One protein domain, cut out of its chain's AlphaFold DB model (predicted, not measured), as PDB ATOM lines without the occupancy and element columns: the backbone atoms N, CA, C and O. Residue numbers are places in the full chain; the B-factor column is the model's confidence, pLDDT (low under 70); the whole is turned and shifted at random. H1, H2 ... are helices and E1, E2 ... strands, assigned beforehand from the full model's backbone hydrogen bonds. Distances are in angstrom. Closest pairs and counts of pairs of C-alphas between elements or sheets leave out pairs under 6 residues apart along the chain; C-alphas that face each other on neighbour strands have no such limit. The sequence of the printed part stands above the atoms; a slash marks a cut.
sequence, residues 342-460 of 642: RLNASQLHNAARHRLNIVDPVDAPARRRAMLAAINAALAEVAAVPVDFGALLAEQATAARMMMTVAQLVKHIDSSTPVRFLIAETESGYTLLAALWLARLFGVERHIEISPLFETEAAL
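Overview. This is residues 342 to 460 of the 642 residues of an uncharacterized protein of Trinickia sp. 7GSK02 (UniProt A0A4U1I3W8). A small parallel three-stranded sheet has H4 and H5 covering one face in two layers, helices over strands, and H1 reaching it with its first residues; the other face is bare. H2 packs on H5 farther from the sheet, and H3 folds back on H4. The printed part has 119 residues with five named helices and three named strands, running E1 H1 H2 H3 H4 E2 H5 E3; the sheet's order is E1 E2 E3. It is mostly helix and compact, with a radius of gyration of the C-alphas of 14.3 A and spans of 43 by 31 by 24 A.

Arrangement. E1, residues 342 to 344, is parallel to E2, residues 419 to 424; N 424 and O 343 are within hydrogen-bond range at 2.9 A. E3, residues 448 to 452, is parallel to E2, with N 421 and O 449 at 2.8 A. H1, residues 345 to 356, touches H5, residues 429 to 441, at a steep tilt of 56 degrees, closest at C-alphas 345 and 431, 6.2 A. H2, residues 368 to 381, touches H5 at a shallow tilt of 20 degrees, closest at C-alphas 379 and 437, 5.5 A. H3, residues 389 to 394, and H4, residues 398 to 412, form a helical hairpin, closest at C-alphas 392 and 401, 6.0 A. H4 is over E2; H5, on the same face, is over E2 and E3 at a height of 9.8 A. E2, H5 and E3 form a strand-helix-strand unit, parallel neighbours joined through a helix, with a right-handed crossover; E1, H1 to H4 and E2 form another. In the five helices every O i to N i+4 pair is within hydrogen-bond range.

Along the chain. E1 begins at C-alpha 342, (-47.126, 103.444, 19.589). H1 measures 16.4 A, H2 20.3 A, H4 20.8 A, E2 15.9 A and H5 18.4 A. E3 ends at C-alpha 452, (-56.912, 101.789, 19.033).

Size, cuts and confidence. The two C-alphas farthest apart, Gly 390 and Leu 460, are 44.3 A apart. The printed part has no cut; the link H1 to H2 is long, 11 residues. The pLDDT is under 70 at residues 359 to 369, 426 to 429 and 454 to 460.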
ATOM      1  N   ARG A 342     -46.059 102.431  19.660       92.25
ATOM      2  CA  ARG A 342     -47.126 103.444  19.589       92.25
ATOM      3  C   ARG A 342     -46.801 104.522  18.559       92.25
ATOM      4  O   ARG A 342     -45.653 104.958  18.446       92.25
ATOM      5  N   LEU A 343     -47.828 104.929  17.812       91.19
ATOM      6  CA  LEU A 343     -47.791 106.061  16.886       91.19
ATOM      7  C   LEU A 343     -49.140 106.786  16.821       91.19
ATOM      8  O   LEU A 343     -50.163 106.246  17.252       91.19
ATOM      9  N   ASN A 344     -49.152 107.967  16.206       90.50
ATOM     10  CA  ASN A 344     -50.361 108.758  15.978       90.50
ATOM     11  C   ASN A 344     -51.121 108.309  14.712       90.50
ATOM     12  O   ASN A 344     -50.509 108.034  13.674       90.50
ATOM     13  N   ALA A 345     -52.459 108.280  14.753       86.12
ATOM     14  CA  ALA A 345     -53.306 107.908  13.615       86.12
ATOM     15  C   ALA A 345     -52.984 108.683  12.321       86.12
ATOM     16  O   ALA A 345     -52.963 108.087  11.238       86.12
ATOM     17  N   SER A 346     -52.651 109.972  12.420       88.12
ATOM     18  CA  SER A 346     -52.277 110.809  11.273       88.12
ATOM     19  C   SER A 346     -51.052 110.270  10.523       88.12
ATOM     20  O   SER A 346     -50.991 110.329   9.293       88.12
ATOM     21  N   GLN A 347     -50.089 109.656  11.221       91.44
ATOM     22  CA  GLN A 347     -48.891 109.080  10.604       91.44
ATOM     23  C   GLN A 347     -49.236 107.855   9.743       91.44
ATOM     24  O   GLN A 347     -48.672 107.686   8.657       91.44
ATOM     25  N   LEU A 348     -50.202 107.031  10.174       89.62
ATOM     26  CA  LEU A 348     -50.743 105.929   9.365       89.62
ATOM     27  C   LEU A 348     -51.483 106.450   8.140       89.62
ATOM     28  O   LEU A 348     -51.286 105.949   7.034       89.62
ATOM     29  N   HIS A 349     -52.329 107.459   8.335       88.44
ATOM     30  CA  HIS A 349     -53.104 108.068   7.259       88.44
ATOM     31  C   HIS A 349     -52.202 108.658   6.183       88.44
ATOM     32  O   HIS A 349     -52.436 108.428   4.998       88.44
ATOM     33  N   ASN A 350     -51.147 109.364   6.589       88.56
ATOM     34  CA  ASN A 350     -50.161 109.946   5.686       88.56
ATOM     35  C   ASN A 350     -49.427 108.854   4.898       88.56
ATOM     36  O   ASN A 350     -49.359 108.930   3.669       88.56
ATOM     37  N   ALA A 351     -48.947 107.802   5.571       89.69
ATOM     38  CA  ALA A 351     -48.271 106.685   4.913       89.69
ATOM     39  C   ALA A 351     -49.180 105.957   3.905       89.69
ATOM     40  O   ALA A 351     -48.757 105.676   2.781       89.69
ATOM     41  N   ALA A 352     -50.436 105.693   4.280       87.38
ATOM     42  CA  ALA A 352     -51.419 105.064   3.403       87.38
ATOM     43  C   ALA A 352     -51.778 105.965   2.210       87.38
ATOM     44  O   ALA A 352     -51.755 105.491   1.076       87.38
ATOM     45  N   ARG A 353     -52.034 107.267   2.426       86.88
ATOM     46  CA  ARG A 353     -52.348 108.209   1.335       86.88
ATOM     47  C   ARG A 353     -51.249 108.264   0.291       86.88
ATOM     48  O   ARG A 353     -51.541 108.134  -0.894       86.88
ATOM     49  N   HIS A 354     -50.000 108.440   0.722       85.94
ATOM     50  CA  HIS A 354     -48.876 108.567  -0.202       85.94
ATOM     51  C   HIS A 354     -48.661 107.296  -1.026       85.94
ATOM     52  O   HIS A 354     -48.441 107.381  -2.230       85.94
ATOM     53  N   ARG A 355     -48.764 106.116  -0.406       86.44
ATOM     54  CA  ARG A 355     -48.523 104.837  -1.093       86.44
ATOM     55  C   ARG A 355     -49.687 104.383  -1.973       86.44
ATOM     56  O   ARG A 355     -49.449 103.745  -2.990       86.44
ATOM     57  N   LEU A 356     -50.921 104.714  -1.595       84.44
ATOM     58  CA  LEU A 356     -52.132 104.384  -2.355       84.44
ATOM     59  C   LEU A 356     -52.546 105.495  -3.331       84.44
ATOM     60  O   LEU A 356     -53.578 105.380  -3.985       84.44
ATOM     61  N   ASN A 357     -51.758 106.573  -3.418       80.88
ATOM     62  CA  ASN A 357     -52.042 107.758  -4.226       80.88
ATOM     63  C   ASN A 357     -53.446 108.350  -3.966       80.88
ATOM     64  O   ASN A 357     -54.157 108.762  -4.883       80.88
ATOM     65  N   ILE A 358     -53.862 108.372  -2.696       76.00
ATOM     66  CA  ILE A 358     -55.139 108.958  -2.273       76.00
ATOM     67  C   ILE A 358     -54.920 110.460  -2.061       76.00
ATOM     68  O   ILE A 358     -54.248 110.878  -1.116       76.00
ATOM     69  N   VAL A 359     -55.501 111.267  -2.948       68.38
ATOM     70  CA  VAL A 359     -55.380 112.738  -2.948       68.38
ATOM     71  C   VAL A 359     -56.279 113.391  -1.887       68.38
ATOM     72  O   VAL A 359     -56.022 114.509  -1.444       68.38
ATOM     73  N   ASP A 360     -57.318 112.688  -1.443       66.88
ATOM     74  CA  ASP A 360     -58.369 113.254  -0.601       66.88
ATOM     75  C   ASP A 360     -58.000 113.304   0.898       66.88
ATOM     76  O   ASP A 360     -57.375 112.368   1.410       66.88
ATOM     77  N   PRO A 361     -58.413 114.363   1.631       62.69
ATOM     78  CA  PRO A 361     -58.191 114.464   3.072       62.69
ATOM     79  C   PRO A 361     -59.010 113.425   3.851       62.69
ATOM     80  O   PRO A 361     -60.205 113.252   3.593       62.69
ATOM     81  N   VAL A 362     -58.359 112.766   4.820       59.09
ATOM     82  CA  VAL A 362     -58.911 111.622   5.575       59.09
ATOM     83  C   VAL A 362     -60.064 112.004   6.498       59.09
ATOM     84  O   VAL A 362     -61.018 111.239   6.662       59.09
ATOM     85  N   ASP A 363     -60.027 113.225   7.015       59.94
ATOM     86  CA  ASP A 363     -60.919 113.655   8.091       59.94
ATOM     87  C   ASP A 363     -62.229 114.264   7.573       59.94
ATOM     88  O   ASP A 363     -63.135 114.569   8.345       59.94
ATOM     89  N   ALA A 364     -62.385 114.396   6.249       62.38
ATOM     90  CA  ALA A 364     -63.588 114.948   5.634       62.38
ATOM     91  C   ALA A 364     -64.771 113.953   5.721       62.38
ATOM     92  O   ALA A 364     -64.782 112.942   5.003       62.38
ATOM     93  N   PRO A 365     -65.842 114.242   6.494       58.34
ATOM     94  CA  PRO A 365     -66.956 113.305   6.690       58.34
ATOM     95  C   PRO A 365     -67.645 112.892   5.381       58.34
ATOM     96  O   PRO A 365     -68.099 111.755   5.241       58.34
ATOM     97  N   ALA A 366     -67.667 113.794   4.394       60.56
ATOM     98  CA  ALA A 366     -68.270 113.572   3.082       60.56
ATOM     99  C   ALA A 366     -67.561 112.490   2.245       60.56
ATOM    100  O   ALA A 366     -68.197 111.872   1.393       60.56
ATOM    101  N   ARG A 367     -66.266 112.226   2.485       66.69
ATOM    102  CA  ARG A 367     -65.457 111.300   1.666       66.69
ATOM    103  C   ARG A 367     -65.105 109.981   2.349       66.69
ATOM    104  O   ARG A 367     -64.611 109.069   1.690       66.69
ATOM    105  N   ARG A 368     -65.467 109.817   3.625       65.19
ATOM    106  CA  ARG A 368     -65.193 108.618   4.439       65.19
ATOM    107  C   ARG A 368     -65.550 107.297   3.743       65.19
ATOM    108  O   ARG A 368     -64.791 106.336   3.819       65.19
ATOM    109  N   ARG A 369     -66.683 107.241   3.027       67.06
ATOM    110  CA  ARG A 369     -67.111 106.038   2.283       67.06
ATOM    111  C   ARG A 369     -66.165 105.671   1.136       67.06
ATOM    112  O   ARG A 369     -65.835 104.499   0.993       67.06
ATOM    113  N   ALA A 370     -65.721 106.650   0.351       73.25
ATOM    114  CA  ALA A 370     -64.798 106.415  -0.761       73.25
ATOM    115  C   ALA A 370     -63.436 105.919  -0.256       73.25
ATOM    116  O   ALA A 370     -62.860 104.992  -0.814       73.25
ATOM    117  N   MET A 371     -62.964 106.474   0.861       73.62
ATOM    118  CA  MET A 371     -61.689 106.089   1.469       73.62
ATOM    119  C   MET A 371     -61.715 104.686   2.069       73.62
ATOM    120  O   MET A 371     -60.769 103.922   1.894       73.62
ATOM    121  N   LEU A 372     -62.818 104.318   2.728       72.38
ATOM    122  CA  LEU A 372     -63.035 102.949   3.195       72.38
ATOM    123  C   LEU A 372     -63.096 101.955   2.027       72.38
ATOM    124  O   LEU A 372     -62.551 100.860   2.132       72.38
ATOM    125  N   ALA A 373     -63.720 102.323   0.904       76.00
ATOM    126  CA  ALA A 373     -63.722 101.483  -0.293       76.00
ATOM    127  C   ALA A 373     -62.304 101.310  -0.867       76.00
ATOM    128  O   ALA A 373     -61.899 100.185  -1.151       76.00
ATOM    129  N   ALA A 374     -61.530 102.395  -0.960       81.62
ATOM    130  CA  ALA A 374     -60.156 102.367  -1.459       81.62
ATOM    131  C   ALA A 374     -59.233 101.486  -0.598       81.62
ATOM    132  O   ALA A 374     -58.533 100.631  -1.135       81.62
ATOM    133  N   ILE A 375     -59.262 101.633   0.735       79.62
ATOM    134  CA  ILE A 375     -58.411 100.813   1.614       79.62
ATOM    135  C   ILE A 375     -58.840  99.339   1.628       79.62
ATOM    136  O   ILE A 375     -57.989  98.462   1.726       79.62
ATOM    137  N   ASN A 376     -60.136  99.044   1.475       76.44
ATOM    138  CA  ASN A 376     -60.616  97.666   1.353       76.44
ATOM    139  C   ASN A 376     -60.163  97.011   0.041       76.44
ATOM    140  O   ASN A 376     -59.745  95.856   0.065       76.44
ATOM    141  N   ALA A 377     -60.199  97.740  -1.080       83.44
ATOM    142  CA  ALA A 377     -59.648  97.258  -2.347       83.44
ATOM    143  C   ALA A 377     -58.140  96.989  -2.213       83.44
ATOM    144  O   ALA A 377     -57.673  95.894  -2.518       83.44
ATOM    145  N   ALA A 378     -57.398  97.929  -1.620       86.88
ATOM    146  CA  ALA A 378     -55.973  97.757  -1.355       86.88
ATOM    147  C   ALA A 378     -55.679  96.553  -0.438       86.88
ATOM    148  O   ALA A 378     -54.715  95.828  -0.660       86.88
ATOM    149  N   LEU A 379     -56.507  96.298   0.581       83.88
ATOM    150  CA  LEU A 379     -56.390  95.132   1.468       83.88
ATOM    151  C   LEU A 379     -56.677  93.792   0.782       83.88
ATOM    152  O   LEU A 379     -56.180  92.763   1.253       83.88
ATOM    153  N   ALA A 380     -57.495  93.789  -0.270       82.06
ATOM    154  CA  ALA A 380     -57.787  92.595  -1.058       82.06
ATOM    155  C   ALA A 380     -56.619  92.227  -1.986       82.06
ATOM    156  O   ALA A 380     -56.382  91.045  -2.223       82.06
ATOM    157  N   GLU A 381     -55.882  93.227  -2.467       92.00
ATOM    158  CA  GLU A 381     -54.799  93.061  -3.443       92.00
ATOM    159  C   GLU A 381     -53.395  93.048  -2.818       92.00
ATOM    160  O   GLU A 381     -52.435  92.638  -3.471       92.00
ATOM    161  N   VAL A 382     -53.245  93.500  -1.565       93.75
ATOM    162  CA  VAL A 382     -51.930  93.641  -0.923       93.75
ATOM    163  C   VAL A 382     -51.197  92.302  -0.823       93.75
ATOM    164  O   VAL A 382     -51.663  91.347  -0.201       93.75
ATOM    165  N   ALA A 383     -49.995  92.271  -1.393       92.62
ATOM    166  CA  ALA A 383     -49.021  91.206  -1.216       92.62
ATOM    167  C   ALA A 383     -47.851  91.714  -0.367       92.62
ATOM    168  O   ALA A 383     -47.457  92.878  -0.467       92.62
ATOM    169  N   ALA A 384     -47.293  90.831   0.460       95.56
ATOM    170  CA  ALA A 384     -46.139  91.169   1.279       95.56
ATOM    171  C   ALA A 384     -44.913  91.452   0.397       95.56
ATOM    172  O   ALA A 384     -44.581  90.663  -0.491       95.56
ATOM    173  N   VAL A 385     -44.220  92.556   0.672       94.44
ATOM    174  CA  VAL A 385     -42.957  92.917   0.025       94.44
ATOM    175  C   VAL A 385     -41.768  92.545   0.915       94.44
ATOM    176  O   VAL A 385     -41.863  92.639   2.143       94.44
ATOM    177  N   PRO A 386     -40.625  92.133   0.336       93.44
ATOM    178  CA  PRO A 386     -39.416  91.891   1.111       93.44
ATOM    179  C   PRO A 386     -38.954  93.151   1.851       93.44
ATOM    180  O   PRO A 386     -38.919  94.242   1.285       93.44
ATOM    181  N   VAL A 387     -38.553  92.985   3.112       95.50
ATOM    182  CA  VAL A 387     -37.997  94.059   3.945       95.50
ATOM    183  C   VAL A 387     -36.551  93.716   4.293       95.50
ATOM    184  O   VAL A 387     -36.295  92.722   4.980       95.50
ATOM    185  N   ASP A 388     -35.603  94.546   3.869       95.81
ATOM    186  CA  ASP A 388     -34.197  94.495   4.284       95.81
ATOM    187  C   ASP A 388     -33.798  95.768   5.063       95.81
ATOM    188  O   ASP A 388     -34.627  96.648   5.315       95.81
ATOM    189  N   PHE A 389     -32.551  95.825   5.536       96.12
ATOM    190  CA  PHE A 389     -32.049  96.978   6.286       96.12
ATOM    191  C   PHE A 389     -31.773  98.203   5.402       96.12
ATOM    192  O   PHE A 389     -31.836  99.320   5.906       96.12
ATOM    193  N   GLY A 390     -31.522  98.025   4.102       95.62
ATOM    194  CA  GLY A 390     -31.356  99.139   3.164       95.62
ATOM    195  C   GLY A 390     -32.681  99.857   2.907       95.62
ATOM    196  O   GLY A 390     -32.749 101.083   2.958       95.62
ATOM    197  N   ALA A 391     -33.760  99.095   2.730       94.81
ATOM    198  CA  ALA A 391     -35.117  99.607   2.623       94.81
ATOM    199  C   ALA A 391     -35.551 100.303   3.923       94.81
ATOM    200  O   ALA A 391     -36.129 101.385   3.871       94.81
ATOM    201  N   LEU A 392     -35.238  99.716   5.089       94.81
ATOM    202  CA  LEU A 392     -35.520 100.337   6.389       94.81
ATOM    203  C   LEU A 392     -34.776 101.670   6.563       94.81
ATOM    204  O   LEU A 392     -35.351 102.631   7.068       94.81
ATOM    205  N   LEU A 393     -33.517 101.730   6.124       94.88
ATOM    206  CA  LEU A 393     -32.692 102.931   6.174       94.88
ATOM    207  C   LEU A 393     -33.227 104.051   5.265       94.88
ATOM    208  O   LEU A 393     -33.199 105.219   5.648       94.88
ATOM    209  N   ALA A 394     -33.728 103.704   4.077       94.31
ATOM    210  CA  ALA A 394     -34.238 104.670   3.105       94.31
ATOM    211  C   ALA A 394     -35.649 105.202   3.432       94.31
ATOM    212  O   ALA A 394     -35.991 106.318   3.032       94.31
ATOM    213  N   GLU A 395     -36.473 104.420   4.137       94.94
ATOM    214  CA  GLU A 395     -37.871 104.755   4.431       94.94
ATOM    215  C   GLU A 395     -37.994 106.028   5.276       94.94
ATOM    216  O   GLU A 395     -37.368 106.138   6.326       94.94
ATOM    217  N   GLN A 396     -38.854 106.963   4.862       91.81
ATOM    218  CA  GLN A 396     -39.082 108.251   5.532       91.81
ATOM    219  C   GLN A 396     -40.399 108.311   6.310       91.81
ATOM    220  O   GLN A 396     -40.503 109.045   7.290       91.81
ATOM    221  N   ALA A 397     -41.405 107.530   5.917       92.12
ATOM    222  CA  ALA A 397     -42.692 107.512   6.590       92.12
ATOM    223  C   ALA A 397     -42.600 106.724   7.905       92.12
ATOM    224  O   ALA A 397     -42.417 105.506   7.891       92.12
ATOM    225  N   THR A 398     -42.802 107.401   9.040       92.62
ATOM    226  CA  THR A 398     -42.708 106.823  10.395       92.62
ATOM    227  C   THR A 398     -43.493 105.521  10.548       92.62
ATOM    228  O   THR A 398     -42.951 104.529  11.028       92.62
ATOM    229  N   ALA A 399     -44.743 105.482  10.075       93.44
ATOM    230  CA  ALA A 399     -45.585 104.292  10.195       93.44
ATOM    231  C   ALA A 399     -45.063 103.100   9.371       93.44
ATOM    232  O   ALA A 399     -45.067 101.967   9.852       93.44
ATOM    233  N   ALA A 400     -44.572 103.340   8.151       94.69
ATOM    234  CA  ALA A 400     -43.972 102.285   7.334       94.69
ATOM    235  C   ALA A 400     -42.644 101.810   7.941       94.69
ATOM    236  O   ALA A 400     -42.438 100.609   8.111       94.69
ATOM    237  N   ARG A 401     -41.791 102.750   8.371       95.69
ATOM    238  CA  ARG A 401     -40.514 102.472   9.039       95.69
ATOM    239  C   ARG A 401     -40.705 101.636  10.303       95.69
ATOM    240  O   ARG A 401     -39.957 100.684  10.522       95.69
ATOM    241  N   MET A 402     -41.723 101.933  11.112       95.88
ATOM    242  CA  MET A 402     -42.065 101.142  12.298       95.88
ATOM    243  C   MET A 402     -42.434  99.703  11.924       95.88
ATOM    244  O   MET A 402     -41.873  98.766  12.490       95.88
ATOM    245  N   MET A 403     -43.315  99.502  10.941       95.88
ATOM    246  CA  MET A 403     -43.702  98.155  10.495       95.88
ATOM    247  C   MET A 403     -42.514  97.372   9.926       95.88
ATOM    248  O   MET A 403     -42.350  96.189  10.220       95.88
ATOM    249  N   MET A 404     -41.633  98.036   9.177       97.38
ATOM    250  CA  MET A 404     -40.388  97.443   8.684       97.38
ATOM    251  C   MET A 404     -39.422  97.096   9.828       97.38
ATOM    252  O   MET A 404     -38.772  96.052   9.788       97.38
ATOM    253  N   THR A 405     -39.363  97.918  10.879       97.19
ATOM    254  CA  THR A 405     -38.581  97.640  12.098       97.19
ATOM    255  C   THR A 405     -39.117  96.402  12.815       97.19
ATOM    256  O   THR A 405     -38.341  95.513  13.169       97.19
ATOM    257  N   VAL A 406     -40.444  96.285  12.956       96.81
ATOM    258  CA  VAL A 406     -41.101  95.078  13.487       96.81
ATOM    259  C   VAL A 406     -40.791  93.861  12.610       96.81
ATOM    260  O   VAL A 406     -40.479  92.797  13.139       96.81
ATOM    261  N   ALA A 407     -40.770  94.010  11.282       97.19
ATOM    262  CA  ALA A 407     -40.388  92.923  10.382       97.19
ATOM    263  C   ALA A 407     -38.940  92.457  10.625       97.19
ATOM    264  O   ALA A 407     -38.684  91.253  10.675       97.19
ATOM    265  N   GLN A 408     -37.984  93.376  10.823       97.50
ATOM    266  CA  GLN A 408     -36.603  93.012  11.178       97.50
ATOM    267  C   GLN A 408     -36.517  92.330  12.550       97.50
ATOM    268  O   GLN A 408     -35.806  91.332  12.689       97.50
ATOM    269  N   LEU A 409     -37.271  92.818  13.539       96.25
ATOM    270  CA  LEU A 409     -37.360  92.218  14.872       96.25
ATOM    271  C   LEU A 409     -37.829  90.762  14.786       96.25
ATOM    272  O   LEU A 409     -37.156  89.874  15.310       96.25
ATOM    273  N   VAL A 410     -38.930  90.503  14.081       95.00
ATOM    274  CA  VAL A 410     -39.497  89.155  13.933       95.00
ATOM    275  C   VAL A 410     -38.540  88.226  13.184       95.00
ATOM    276  O   VAL A 410     -38.352  87.077  13.580       95.00
ATOM    277  N   LYS A 411     -37.890  88.707  12.118       95.50
ATOM    278  CA  LYS A 411     -36.978  87.884  11.304       95.50
ATOM    279  C   LYS A 411     -35.677  87.514  12.018       95.50
ATOM    280  O   LYS A 411     -35.115  86.454  11.729       95.50
ATOM    281  N   HIS A 412     -35.161  88.390  12.884       96.75
ATOM    282  CA  HIS A 412     -33.773  88.295  13.355       96.75
ATOM    283  C   HIS A 412     -33.602  88.299  14.877       96.75
ATOM    284  O   HIS A 412     -32.541  87.898  15.351       96.75
ATOM    285  N   ILE A 413     -34.611  88.708  15.651       96.19
ATOM    286  CA  ILE A 413     -34.484  88.894  17.104       96.19
ATOM    287  C   ILE A 413     -35.427  87.974  17.881       96.19
ATOM    288  O   ILE A 413     -34.942  87.189  18.698       96.19
ATOM    289  N   ASP A 414     -36.739  88.070  17.657       94.69
ATOM    290  CA  ASP A 414     -37.745  87.235  18.326       94.69
ATOM    291  C   ASP A 414     -39.050  87.169  17.528       94.69
ATOM    292  O   ASP A 414     -39.730  88.176  17.353       94.69
ATOM    293  N   SER A 415     -39.429  85.970  17.099       93.62
ATOM    294  CA  SER A 415     -40.704  85.683  16.440       93.62
ATOM    295  C   SER A 415     -41.751  85.065  17.373       93.62
ATOM    296  O   SER A 415     -42.856  84.754  16.937       93.62
ATOM    297  N   SER A 416     -41.420  84.855  18.650       90.50
ATOM    298  CA  SER A 416     -42.263  84.106  19.597       90.50
ATOM    299  C   SER A 416     -43.317  84.968  20.277       90.50
ATOM    300  O   SER A 416     -44.326  84.446  20.748       90.50
ATOM    301  N   THR A 417     -43.055  86.269  20.379       89.81
ATOM    302  CA  THR A 417     -43.871  87.208  21.148       89.81
ATOM    303  C   THR A 417     -44.502  88.212  20.192       89.81
ATOM    304  O   THR A 417     -43.758  88.857  19.446       89.81
ATOM    305  N   PRO A 418     -45.836  88.372  20.184       88.94
ATOM    306  CA  PRO A 418     -46.468  89.398  19.369       88.94
ATOM    307  C   PRO A 418     -46.090  90.799  19.867       88.94
ATOM    308  O   PRO A 418     -45.848  91.019  21.055       88.94
ATOM    309  N   VAL A 419     -46.057  91.758  18.946       93.94
ATOM    310  CA  VAL A 419     -45.847  93.178  19.236       93.94
ATOM    311  C   VAL A 419     -47.204  93.863  19.315       93.94
ATOM    312  O   VAL A 419     -47.963  93.876  18.346       93.94
ATOM    313  N   ARG A 420     -47.531  94.476  20.452       94.00
ATOM    314  CA  ARG A 420     -48.756  95.277  20.534       94.00
ATOM    315  C   ARG A 420     -48.556  96.593  19.804       94.00
ATOM    316  O   ARG A 420     -47.593  97.301  20.079       94.00
ATOM    317  N   PHE A 421     -49.474  96.919  18.905       93.06
ATOM    318  CA  PHE A 421     -49.436  98.133  18.113       93.06
ATOM    319  C   PHE A 421     -50.548  99.092  18.534       93.06
ATOM    320  O   PHE A 421     -51.717  98.888  18.208       93.06
ATOM    321  N   LEU A 422     -50.175 100.122  19.285       91.50
ATOM    322  CA  LEU A 422     -51.070 101.147  19.804       91.50
ATOM    323  C   LEU A 422     -51.178 102.309  18.818       91.50
ATOM    324  O   LEU A 422     -50.167 102.783  18.300       91.50
ATOM    325  N   ILE A 423     -52.399 102.785  18.591       83.12
ATOM    326  CA  ILE A 423     -52.648 103.909  17.687       83.12
ATOM    327  C   ILE A 423     -53.350 105.025  18.455       83.12
ATOM    328  O   ILE A 423     -54.538 104.908  18.771       83.12
ATOM    329  N   ALA A 424     -52.611 106.091  18.750       83.44
ATOM    330  CA  ALA A 424     -53.131 107.297  19.385       83.44
ATOM    331  C   ALA A 424     -54.090 108.051  18.463       83.44
ATOM    332  O   ALA A 424     -53.999 107.927  17.238       83.44
ATOM    333  N   GLU A 425     -54.996 108.829  19.060       76.50
ATOM    334  CA  GLU A 425     -55.954 109.683  18.338       76.50
ATOM    335  C   GLU A 425     -56.762 108.910  17.280       76.50
ATOM    336  O   GLU A 425     -57.024 109.372  16.169       76.50
ATOM    337  N   THR A 426     -57.153 107.673  17.599       67.56
ATOM    338  CA  THR A 426     -57.965 106.882  16.677       67.56
ATOM    339  C   THR A 426     -59.402 107.387  16.684       67.56
ATOM    340  O   THR A 426     -60.127 107.195  17.652       67.56
ATOM    341  N   GLU A 427     -59.848 107.949  15.562       64.81
ATOM    342  CA  GLU A 427     -61.221 108.464  15.424       64.81
ATOM    343  C   GLU A 427     -62.111 107.633  14.489       64.81
ATOM    344  O   GLU A 427     -63.327 107.828  14.426       64.81
ATOM    345  N   SER A 428     -61.538 106.702  13.715       66.38
ATOM    346  CA  SER A 428     -62.306 105.958  12.713       66.38
ATOM    347  C   SER A 428     -61.776 104.555  12.425       66.38
ATOM    348  O   SER A 428     -60.597 104.248  12.599       66.38
ATOM    349  N   GLY A 429     -62.656 103.701  11.889       66.44
ATOM    350  CA  GLY A 429     -62.284 102.364  11.416       66.44
ATOM    351  C   GLY A 429     -61.293 102.370  10.242       66.44
ATOM    352  O   GLY A 429     -60.589 101.382  10.050       66.44
ATOM    353  N   TYR A 430     -61.175 103.476   9.494       75.50
ATOM    354  CA  TYR A 430     -60.173 103.612   8.431       75.50
ATOM    355  C   TYR A 430     -58.747 103.485   8.985       75.50
ATOM    356  O   TYR A 430     -57.916 102.812   8.381       75.50
ATOM    357  N   THR A 431     -58.484 104.046  10.171       78.06
ATOM    358  CA  THR A 431     -57.188 103.950  10.859       78.06
ATOM    359  C   THR A 431     -56.767 102.496  11.083       78.06
ATOM    360  O   THR A 431     -55.629 102.122  10.803       78.06
ATOM    361  N   LEU A 432     -57.706 101.651  11.521       78.75
ATOM    362  CA  LEU A 432     -57.460 100.228  11.766       78.75
ATOM    363  C   LEU A 432     -57.171  99.465  10.467       78.75
ATOM    364  O   LEU A 432     -56.279  98.619  10.427       78.75
ATOM    365  N   LEU A 433     -57.899  99.782   9.393       81.00
ATOM    366  CA  LEU A 433     -57.689  99.169   8.080       81.00
ATOM    367  C   LEU A 433     -56.353  99.597   7.461       81.00
ATOM    368  O   LEU A 433     -55.657  98.760   6.893       81.00
ATOM    369  N   ALA A 434     -55.957 100.862   7.618       86.81
ATOM    370  CA  ALA A 434     -54.657 101.363   7.179       86.81
ATOM    371  C   ALA A 434     -53.498 100.674   7.922       86.81
ATOM    372  O   ALA A 434     -52.519 100.262   7.299       86.81
ATOM    373  N   ALA A 435     -53.636 100.486   9.238       88.38
ATOM    374  CA  ALA A 435     -52.694  99.718  10.048       88.38
ATOM    375  C   ALA A 435     -52.576  98.261   9.577       88.38
ATOM    376  O   ALA A 435     -51.467  97.773   9.359       88.38
ATOM    377  N   LEU A 436     -53.709  97.580   9.363       88.69
ATOM    378  CA  LEU A 436     -53.730  96.204   8.859       88.69
ATOM    379  C   LEU A 436     -53.112  96.097   7.459       88.69
ATOM    380  O   LEU A 436     -52.396  95.138   7.172       88.69
ATOM    381  N   TRP A 437     -53.378  97.073   6.592       92.69
ATOM    382  CA  TRP A 437     -52.838  97.106   5.238       92.69
ATOM    383  C   TRP A 437     -51.313  97.223   5.248       92.69
ATOM    384  O   TRP A 437     -50.648  96.412   4.608       92.69
ATOM    385  N   LEU A 438     -50.750  98.149   6.034       94.38
ATOM    386  CA  LEU A 438     -49.295  98.262   6.200       94.38
ATOM    387  C   LEU A 438     -48.692  96.990   6.809       94.38
ATOM    388  O   LEU A 438     -47.631  96.545   6.376       94.38
ATOM    389  N   ALA A 439     -49.374  96.376   7.775       93.25
ATOM    390  CA  ALA A 439     -48.916  95.135   8.387       93.25
ATOM    391  C   ALA A 439     -48.828  93.983   7.377       93.25
ATOM    392  O   ALA A 439     -47.822  93.279   7.350       93.25
ATOM    393  N   ARG A 440     -49.843  93.826   6.513       93.12
ATOM    394  CA  ARG A 440     -49.830  92.842   5.417       93.12
ATOM    395  C   ARG A 440     -48.781  93.172   4.364       93.12
ATOM    396  O   ARG A 440     -48.084  92.271   3.907       93.12
ATOM    397  N   LEU A 441     -48.644  94.450   4.009       95.75
ATOM    398  CA  LEU A 441     -47.646  94.910   3.044       95.75
ATOM    399  C   LEU A 441     -46.233  94.516   3.483       95.75
ATOM    400  O   LEU A 441     -45.432  94.119   2.649       95.75
ATOM    401  N   PHE A 442     -45.929  94.568   4.780       96.50
ATOM    402  CA  PHE A 442     -44.611  94.206   5.308       96.50
ATOM    403  C   PHE A 442     -44.541  92.802   5.933       96.50
ATOM    404  O   PHE A 442     -43.525  92.454   6.536       96.50
ATOM    405  N   GLY A 443     -45.586  91.979   5.773       94.81
ATOM    406  CA  GLY A 443     -45.615  90.574   6.199       94.81
ATOM    407  C   GLY A 443     -45.575  90.351   7.716       94.81
ATOM    408  O   GLY A 443     -45.046  89.339   8.181       94.81
ATOM    409  N   VAL A 444     -46.082  91.303   8.504       95.56
ATOM    410  CA  VAL A 444     -46.079  91.263   9.979       95.56
ATOM    411  C   VAL A 444     -47.475  91.128  10.585       95.56
ATOM    412  O   VAL A 444     -47.614  91.148  11.803       95.56
ATOM    413  N   GLU A 445     -48.518  90.927   9.781       91.69
ATOM    414  CA  GLU A 445     -49.917  90.900  10.229       91.69
ATOM    415  C   GLU A 445     -50.224  89.814  11.270       91.69
ATOM    416  O   GLU A 445     -51.147  89.966  12.064       91.69
ATOM    417  N   ARG A 446     -49.441  88.728  11.295       91.62
ATOM    418  CA  ARG A 446     -49.556  87.648  12.293       91.62
ATOM    419  C   ARG A 446     -48.757  87.891  13.574       91.62
ATOM    420  O   ARG A 446     -48.879  87.113  14.513       91.62
ATOM    421  N   HIS A 447     -47.935  88.934  13.597       92.88
ATOM    422  CA  HIS A 447     -47.015  89.244  14.690       92.88
ATOM    423  C   HIS A 447     -47.350  90.568  15.381       92.88
ATOM    424  O   HIS A 447     -46.638  90.944  16.310       92.88
ATOM    425  N   ILE A 448     -48.408  91.267  14.955       90.56
ATOM    426  CA  ILE A 448     -48.851  92.515  15.578       90.56
ATOM    427  C   ILE A 448     -50.276  92.424  16.133       90.56
ATOM    428  O   ILE A 448     -51.156  91.814  15.526       90.56
ATOM    429  N   GLU A 449     -50.524  93.090  17.260       89.62
ATOM    430  CA  GLU A 449     -51.860  93.254  17.849       89.62
ATOM    431  C   GLU A 449     -52.310  94.717  17.742       89.62
ATOM    432  O   GLU A 449     -51.912  95.555  18.552       89.62
ATOM    433  N   ILE A 450     -53.145  95.039  16.749       81.50
ATOM    434  CA  ILE A 450     -53.635  96.409  16.518       81.50
ATOM    435  C   ILE A 450     -54.620  96.813  17.624       81.50
ATOM    436  O   ILE A 450     -55.628  96.142  17.841       81.50
ATOM    437  N   SER A 451     -54.338  97.922  18.305       82.19
ATOM    438  CA  SER A 451     -55.073  98.409  19.475       82.19
ATOM    439  C   SER A 451     -55.336  99.924  19.361       82.19
ATOM    440  O   SER A 451     -54.397 100.710  19.490       82.19
ATOM    441  N   PRO A 452     -56.583 100.365  19.113       71.88
ATOM    442  CA  PRO A 452     -56.912 101.789  19.033       71.88
ATOM    443  C   PRO A 452     -56.968 102.461  20.411       71.88
ATOM    444  O   PRO A 452     -57.473 101.870  21.367       71.88
ATOM    445  N   LEU A 453     -56.523 103.716  20.481       70.38
ATOM    446  CA  LEU A 453     -56.713 104.620  21.616       70.38
ATOM    447  C   LEU A 453     -57.641 105.773  21.202       70.38
ATOM    448  O   LEU A 453     -57.387 106.452  20.207       70.38
ATOM    449  N   PHE A 454     -58.721 105.981  21.957       65.06
ATOM    450  CA  PHE A 454     -59.730 107.015  21.701       65.06
ATOM    451  C   PHE A 454     -59.517 108.193  22.669       65.06
ATOM    452  O   PHE A 454     -59.895 108.089  23.834       65.06
ATOM    453  N   GLU A 455     -58.878 109.280  22.210       59.59
ATOM    454  CA  GLU A 455     -58.313 110.330  23.093       59.59
ATOM    455  C   GLU A 455     -58.603 111.794  22.656       59.59
ATOM    456  O   GLU A 455     -58.074 112.715  23.272       59.59
ATOM    457  N   THR A 456     -59.426 112.059  21.627       55.72
ATOM    458  CA  THR A 456     -59.535 113.405  21.009       55.72
ATOM    459  C   THR A 456     -60.520 114.388  21.676       55.72
ATOM    460  O   THR A 456     -61.524 114.008  22.285       55.72
ATOM    461  N   GLU A 457     -60.224 115.689  21.530       47.69
ATOM    462  CA  GLU A 457     -60.926 116.857  22.104       47.69
ATOM    463  C   GLU A 457     -62.397 116.990  21.673       47.69
ATOM    464  O   GLU A 457     -63.236 117.414  22.471       47.69
ATOM    465  N   ALA A 458     -62.746 116.535  20.463       46.25
ATOM    466  CA  ALA A 458     -64.113 116.561  19.927       46.25
ATOM    467  C   ALA A 458     -65.141 115.798  20.801       46.25
ATOM    468  O   ALA A 458     -66.350 115.936  20.610       46.25
ATOM    469  N   ALA A 459     -64.678 115.011  21.781       40.59
ATOM    470  CA  ALA A 459     -65.498 114.320  22.773       40.59
ATOM    471  C   ALA A 459     -65.782 115.127  24.063       40.59
ATOM    472  O   ALA A 459     -66.530 114.646  24.922       40.59
ATOM    473  N   LEU A 460     -65.182 116.311  24.248       41.41
ATOM    474  CA  LEU A 460     -65.100 116.988  25.554       41.41
ATOM    475  C   LEU A 460     -65.622 118.440  25.611       41.41
ATOM    476  O   LEU A 460     -65.697 119.002  26.705       41.41
TER     477      LEU A 460